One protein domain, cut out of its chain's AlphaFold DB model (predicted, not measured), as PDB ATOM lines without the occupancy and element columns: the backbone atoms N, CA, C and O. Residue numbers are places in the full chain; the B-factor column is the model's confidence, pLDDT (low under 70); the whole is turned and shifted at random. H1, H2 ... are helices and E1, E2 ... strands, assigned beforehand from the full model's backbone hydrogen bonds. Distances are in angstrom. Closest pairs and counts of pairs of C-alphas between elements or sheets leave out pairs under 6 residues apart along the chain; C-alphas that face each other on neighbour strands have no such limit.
ATOM      1  N   ASP A  10     -13.818  10.700  97.732       96.69
ATOM      2  CA  ASP A  10     -12.897   9.692  97.202       96.69
ATOM      3  C   ASP A  10     -13.494   8.286  97.342       96.69
ATOM      4  O   ASP A  10     -13.466   7.482  96.405       96.69
ATOM      5  N   ARG A  11     -14.129   7.998  98.481       96.56
ATOM      6  CA  ARG A  11     -14.850   6.740  98.715       96.56
ATOM      7  C   ARG A  11     -16.077   6.602  97.824       96.56
ATOM      8  O   ARG A  11     -16.338   5.497  97.347       96.56
ATOM      9  N   ILE A  12     -16.800   7.693  97.558       95.50
ATOM     10  CA  ILE A  12     -17.911   7.688  96.593       95.50
ATOM     11  C   ILE A  12     -17.395   7.326  95.197       95.50
ATOM     12  O   ILE A  12     -18.003   6.490  94.532       95.50
ATOM     13  N   ALA A  13     -16.250   7.866  94.770       95.94
ATOM     14  CA  ALA A  13     -15.660   7.523  93.476       95.94
ATOM     15  C   ALA A  13     -15.282   6.031  93.379       95.94
ATOM     16  O   ALA A  13     -15.547   5.388  92.358       95.94
ATOM     17  N   ILE A  14     -14.724   5.452  94.449       97.50
ATOM     18  CA  ILE A  14     -14.423   4.010  94.516       97.50
ATOM     19  C   ILE A  14     -15.711   3.183  94.414       97.50
ATOM     20  O   ILE A  14     -15.781   2.249  93.612       97.50
ATOM     21  N   LEU A  15     -16.739   3.537  95.191       96.44
ATOM     22  CA  LEU A  15     -18.048   2.884  95.145       96.44
ATOM     23  C   LEU A  15     -18.644   2.935  93.732       96.44
ATOM     24  O   LEU A  15     -19.067   1.905  93.209       96.44
ATOM     25  N   SER A  16     -18.626   4.102  93.091       96.19
ATOM     26  CA  SER A  16     -19.079   4.277  91.709       96.19
ATOM     27  C   SER A  16     -18.351   3.353  90.735       96.19
ATOM     28  O   SER A  16     -18.984   2.705  89.901       96.19
ATOM     29  N   GLY A  17     -17.029   3.215  90.872       97.38
ATOM     30  CA  GLY A  17     -16.243   2.269  90.077       97.38
ATOM     31  C   GLY A  17     -16.697   0.815  90.254       97.38
ATOM     32  O   GLY A  17     -16.824   0.079  89.269       97.38
ATOM     33  N   LEU A  18     -16.997   0.404  91.489       96.62
ATOM     34  CA  LEU A  18     -17.502  -0.939  91.790       96.62
ATOM     35  C   LEU A  18     -18.888  -1.180  91.181       96.62
ATOM     36  O   LEU A  18     -19.092  -2.203  90.527       96.62
ATOM     37  N   LEU A  19     -19.818  -0.233  91.334       96.50
ATOM     38  CA  LEU A  19     -21.160  -0.336  90.753       96.50
ATOM     39  C   LEU A  19     -21.106  -0.428  89.225       96.50
ATOM     40  O   LEU A  19     -21.766  -1.280  88.631       96.50
ATOM     41  N   ASN A  20     -20.249   0.369  88.585       96.19
ATOM     42  CA  ASN A  20     -20.040   0.305  87.139       96.19
ATOM     43  C   ASN A  20     -19.467  -1.049  86.695       96.19
ATOM     44  O   ASN A  20     -19.883  -1.594  85.673       96.19
ATOM     45  N   ASN A  21     -18.559  -1.644  87.476       97.69
ATOM     46  CA  ASN A  21     -18.054  -2.990  87.195       97.69
ATOM     47  C   ASN A  21     -19.172  -4.045  87.249       97.69
ATOM     48  O   ASN A  21     -19.250  -4.901  86.366       97.69
ATOM     49  N   LEU A  22     -20.047  -3.971  88.256       96.94
ATOM     50  CA  LEU A  22     -21.190  -4.877  88.398       96.94
ATOM     51  C   LEU A  22     -22.193  -4.702  87.250       96.94
ATOM     52  O   LEU A  22     -22.616  -5.692  86.648       96.94
ATOM     53  N   LYS A  23     -22.489  -3.454  86.874       95.12
ATOM     54  CA  LYS A  23     -23.317  -3.126  85.706       95.12
ATOM     55  C   LYS A  23     -22.744  -3.718  84.416       95.12
ATOM     56  O   LYS A  23     -23.466  -4.378  83.673       95.12
ATOM     57  N   ASN A  24     -21.435  -3.584  84.187       96.50
ATOM     58  CA  ASN A  24     -20.753  -4.157  83.017       96.50
ATOM     59  C   ASN A  24     -20.805  -5.693  82.981       96.50
ATOM     60  O   ASN A  24     -20.813  -6.293  81.907       96.50
ATOM     61  N   LYS A  25     -20.898  -6.339  84.148       98.00
ATOM     62  CA  LYS A  25     -21.133  -7.785  84.279       98.00
ATOM     63  C   LYS A  25     -22.604  -8.183  84.096       98.00
ATOM     64  O   LYS A  25     -22.930  -9.353  84.273       98.00
ATOM     65  N   LYS A  26     -23.480  -7.241  83.727       96.81
ATOM     66  CA  LYS A  26     -24.934  -7.420  83.572       96.81
ATOM     67  C   LYS A  26     -25.627  -7.882  84.856       96.81
ATOM     68  O   LYS A  26     -26.615  -8.611  84.810       96.81
ATOM     69  N   ILE A  27     -25.107  -7.457  86.005       97.69
ATOM     70  CA  ILE A  27     -25.731  -7.719  87.300       97.69
ATOM     71  C   ILE A  27     -26.789  -6.641  87.538       97.69
ATOM     72  O   ILE A  27     -26.474  -5.452  87.558       97.69
ATOM     73  N   GLY A  28     -28.042  -7.062  87.713       96.06
ATOM     74  CA  GLY A  28     -29.125  -6.169  88.116       96.06
ATOM     75  C   GLY A  28     -28.915  -5.675  89.546       96.06
ATOM     76  O   GLY A  28     -28.584  -6.460  90.433       96.06
ATOM     77  N   MET A  29     -29.101  -4.376  89.769       95.56
ATOM     78  CA  MET A  29     -28.893  -3.740  91.069       95.56
ATOM     79  C   MET A  29     -30.105  -2.888  91.439       95.56
ATOM     80  O   MET A  29     -30.627  -2.157  90.600       95.56
ATOM     81  N   LEU A  30     -30.515  -2.957  92.707       96.00
ATOM     82  CA  LEU A  30     -31.464  -2.023  93.308       96.00
ATOM     83  C   LEU A  30     -30.685  -1.074  94.218       96.00
ATOM     84  O   LEU A  30     -30.056  -1.506  95.186       96.00
ATOM     85  N   ILE A  31     -30.733   0.216  93.902       95.50
ATOM     86  CA  ILE A  31     -30.082   1.271  94.675       95.50
ATOM     87  C   ILE A  31     -31.173   2.196  95.195       95.50
ATOM     88  O   ILE A  31     -32.008   2.668  94.431       95.50
ATOM     89  N   ILE A  32     -31.143   2.448  96.497       96.38
ATOM     90  CA  ILE A  32     -32.004   3.417  97.166       96.38
ATOM     91  C   ILE A  32     -31.088   4.552  97.597       96.38
ATOM     92  O   ILE A  32     -30.072   4.292  98.250       96.38
ATOM     93  N   SER A  33     -31.400   5.774  97.178       95.31
ATOM     94  CA  SER A  33     -30.723   6.968  97.662       95.31
ATOM     95  C   SER A  33     -31.604   8.203  97.515       95.31
ATOM     96  O   SER A  33     -32.459   8.241  96.636       95.31
ATOM     97  N   HIS A  34     -31.357   9.221  98.335       94.06
ATOM     98  CA  HIS A  34     -31.869  10.581  98.145       94.06
ATOM     99  C   HIS A  34     -30.883  11.504  97.400       94.06
ATOM    100  O   HIS A  34     -31.152  12.693  97.250       94.06
ATOM    101  N   ASN A  35     -29.717  11.002  96.971       93.69
ATOM    102  CA  ASN A  35     -28.730  11.780  96.220       93.69
ATOM    103  C   ASN A  35     -29.004  11.714  94.707       93.69
ATOM    104  O   ASN A  35     -28.659  10.731  94.046       93.69
ATOM    105  N   ASP A  36     -29.574  12.786  94.157       91.25
ATOM    106  CA  ASP A  36     -29.961  12.879  92.744       91.25
ATOM    107  C   ASP A  36     -28.804  12.650  91.763       91.25
ATOM    108  O   ASP A  36     -28.977  11.959  90.757       91.25
ATOM    109  N   ASP A  37     -27.623  13.211  92.035       92.00
ATOM    110  CA  ASP A  37     -26.463  13.067  91.150       92.00
ATOM    111  C   ASP A  37     -25.991  11.611  91.116       92.00
ATOM    112  O   ASP A  37     -25.686  11.061  90.055       92.00
ATOM    113  N   PHE A  38     -25.976  10.950  92.272       93.75
ATOM    114  CA  PHE A  38     -25.626   9.537  92.357       93.75
ATOM    115  C   PHE A  38     -26.633   8.660  91.609       93.75
ATOM    116  O   PHE A  38     -26.225   7.764  90.866       93.75
ATOM    117  N   ILE A  39     -27.930   8.937  91.759       94.25
ATOM    118  CA  ILE A  39     -29.002   8.215  91.063       94.25
ATOM    119  C   ILE A  39     -28.862   8.379  89.548       94.25
ATOM    120  O   ILE A  39     -28.820   7.378  88.835       94.25
ATOM    121  N   LYS A  40     -28.721   9.614  89.053       92.00
ATOM    122  CA  LYS A  40     -28.595   9.901  87.613       92.00
ATOM    123  C   LYS A  40     -27.361   9.253  86.985       92.00
ATOM    124  O   LYS A  40     -27.414   8.836  85.835       92.00
ATOM    125  N   ASN A  41     -26.267   9.145  87.737       93.12
ATOM    126  CA  ASN A  41     -25.018   8.575  87.231       93.12
ATOM    127  C   ASN A  41     -25.024   7.039  87.128       93.12
ATOM    128  O   ASN A  41     -24.253   6.492  86.340       93.12
ATOM    129  N   HIS A  42     -25.854   6.331  87.904       93.44
ATOM    130  CA  HIS A  42     -25.813   4.859  87.970       93.44
ATOM    131  C   HIS A  42     -27.127   4.177  87.571       93.44
ATOM    132  O   HIS A  42     -27.101   3.027  87.125       93.44
ATOM    133  N   GLY A  43     -28.263   4.856  87.730       92.06
ATOM    134  CA  GLY A  43     -29.591   4.307  87.480       92.06
ATOM    135  C   GLY A  43     -29.923   4.221  85.993       92.06
ATOM    136  O   GLY A  43     -29.832   5.204  85.269       92.06
ATOM    137  N   ASP A  44     -30.353   3.041  85.549       94.19
ATOM    138  CA  ASP A  44     -30.955   2.850  84.219       94.19
ATOM    139  C   ASP A  44     -32.455   3.177  84.214       94.19
ATOM    140  O   ASP A  44     -33.013   3.607  83.209       94.19
ATOM    141  N   ARG A  45     -33.114   2.960  85.357       94.81
ATOM    142  CA  ARG A  45     -34.511   3.304  85.628       94.81
ATOM    143  C   ARG A  45     -34.570   3.978  86.988       94.81
ATOM    144  O   ARG A  45     -33.930   3.506  87.929       94.81
ATOM    145  N   ILE A  46     -35.333   5.058  87.081       94.56
ATOM    146  CA  ILE A  46     -35.527   5.813  88.316       94.56
ATOM    147  C   ILE A  46     -36.991   5.658  88.707       94.56
ATOM    148  O   ILE A  46     -37.868   5.789  87.865       94.56
ATOM    149  N   ILE A  47     -37.231   5.332  89.973       95.69
ATOM    150  CA  ILE A  47     -38.569   5.195  90.542       95.69
ATOM    151  C   ILE A  47     -38.608   6.082  91.783       95.69
ATOM    152  O   ILE A  47     -37.815   5.883  92.706       95.69
ATOM    153  N   GLU A  48     -39.522   7.047  91.820       95.56
ATOM    154  CA  GLU A  48     -39.732   7.899  92.988       95.56
ATOM    155  C   GLU A  48     -40.757   7.242  93.925       95.56
ATOM    156  O   GLU A  48     -41.856   6.857  93.520       95.56
ATOM    157  N   LEU A  49     -40.405   7.109  95.206       95.31
ATOM    158  CA  LEU A  49     -41.318   6.644  96.249       95.31
ATOM    159  C   LEU A  49     -41.703   7.819  97.143       95.31
ATOM    160  O   LEU A  49     -40.871   8.354  97.874       95.31
ATOM    161  N   LYS A  50     -42.984   8.196  97.133       95.44
ATOM    162  CA  LYS A  50     -43.492   9.341  97.901       95.44
ATOM    163  C   LYS A  50     -44.835   9.033  98.546       95.44
ATOM    164  O   LYS A  50     -45.802   8.675  97.874       95.44
ATOM    165  N   GLY A  51     -44.902   9.173  99.872       95.88
ATOM    166  CA  GLY A  51     -46.123   8.915 100.645       95.88
ATOM    167  C   GLY A  51     -46.645   7.478 100.510       95.88
ATOM    168  O   GLY A  51     -47.853   7.277 100.428       95.88
ATOM    169  N   GLY A  52     -45.744   6.492 100.412       96.12
ATOM    170  CA  GLY A  52     -46.099   5.077 100.222       96.12
ATOM    171  C   GLY A  52     -46.597   4.721  98.816       96.12
ATOM    172  O   GLY A  52     -47.092   3.617  98.613       96.12
ATOM    173  N   LYS A  53     -46.485   5.642  97.850       97.06
ATOM    174  CA  LYS A  53     -46.849   5.433  96.443       97.06
ATOM    175  C   LYS A  53     -45.613   5.479  95.549       97.06
ATOM    176  O   LYS A  53     -44.642   6.155  95.880       97.06
ATOM    177  N   ILE A  54     -45.692   4.764  94.430       96.56
ATOM    178  CA  ILE A  54     -44.662   4.680  93.391       96.56
ATOM    179  C   ILE A  54     -45.018   5.628  92.240       96.56
ATOM    180  O   ILE A  54     -46.174   5.655  91.810       96.56
ATOM    181  N   TYR A  55     -44.020   6.356  91.745       94.19
ATOM    182  CA  TYR A  55     -44.071   7.215  90.563       94.19
ATOM    183  C   TYR A  55     -42.887   6.849  89.649       94.19
ATOM    184  O   TYR A  55     -41.786   6.607  90.147       94.19
ATOM    185  N   GLU A  56     -43.119   6.761  88.338       83.75
ATOM    186  CA  GLU A  56     -42.114   6.440  87.304       83.75
ATOM    187  C   GLU A  56     -41.941   7.624  86.347       83.75
ATOM    188  O   GLU A  56     -42.962   8.298  86.068       83.75
TER     189      GLU A  56
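Overview. This is residues 10 to 56 of the 56 residues of the protein "ABC transporter ATP-binding protein" of Tissierellia bacterium (UniProt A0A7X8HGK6). A small two-strand hairpin, E1 and E2, makes one end of a flat, loose shape, and the long helix H1 makes the other end. The short helix H2 and the long link of residues 25 to 35 lie between these two ends. The printed part has 47 residues, with two named helices and two named strands in the order H1, H2, E1, E2; the sheet, E1 - E2, is antiparallel. The class is mixed, helices and strands; the whole is loose, with a radius of gyration of the C-alphas of 12.0 A and spans of 32 by 25 by 13 A.

Along the chain. E1 is residues 48 to 50, 6.4 A from first to last C-alpha, and E2 is residues 53 to 55, 6.7 A, with C-alpha 55 at (-44.071, 7.215, 90.563). H2 is residues 36 to 42, 10.2 A. H1 is residues 10 to 24, 21.3 A, with C-alpha 10 at (-12.897, 9.692, 97.202).

Arrangement. E1 and E2 form an antiparallel hairpin, their directions at 149 degrees. N 48 and O 55 are 2.8 A apart and N 50 and O 53 are 2.9 A apart, both within hydrogen-bond range. H1 and H2 only just touch, with 3 pairs of C-alphas within 8 A and residues 16 to 20 of H1 alone; the closest C-alphas, of Asn 20 and His 42, are 7.4 A apart. Their lines stand at a steep tilt of 41 degrees, the same way. H1 is apart from E1 and E2, and H2 is apart from E2. In H1 and H2 every O i to N i+4 pair is within hydrogen-bond range.

Size, cuts and confidence. The two C-alphas farthest apart, of Asp 10 and Lys 53, are 34.2 A apart. The printed part has no cut and ends at Glu 56, the chain's last residue. The link from H1 to H2, 11 residues, is long; those from H2 to E1 and from E1 to E2 are tight. The mean pLDDT of the printed part is 95.2, and no printed residue is under 70.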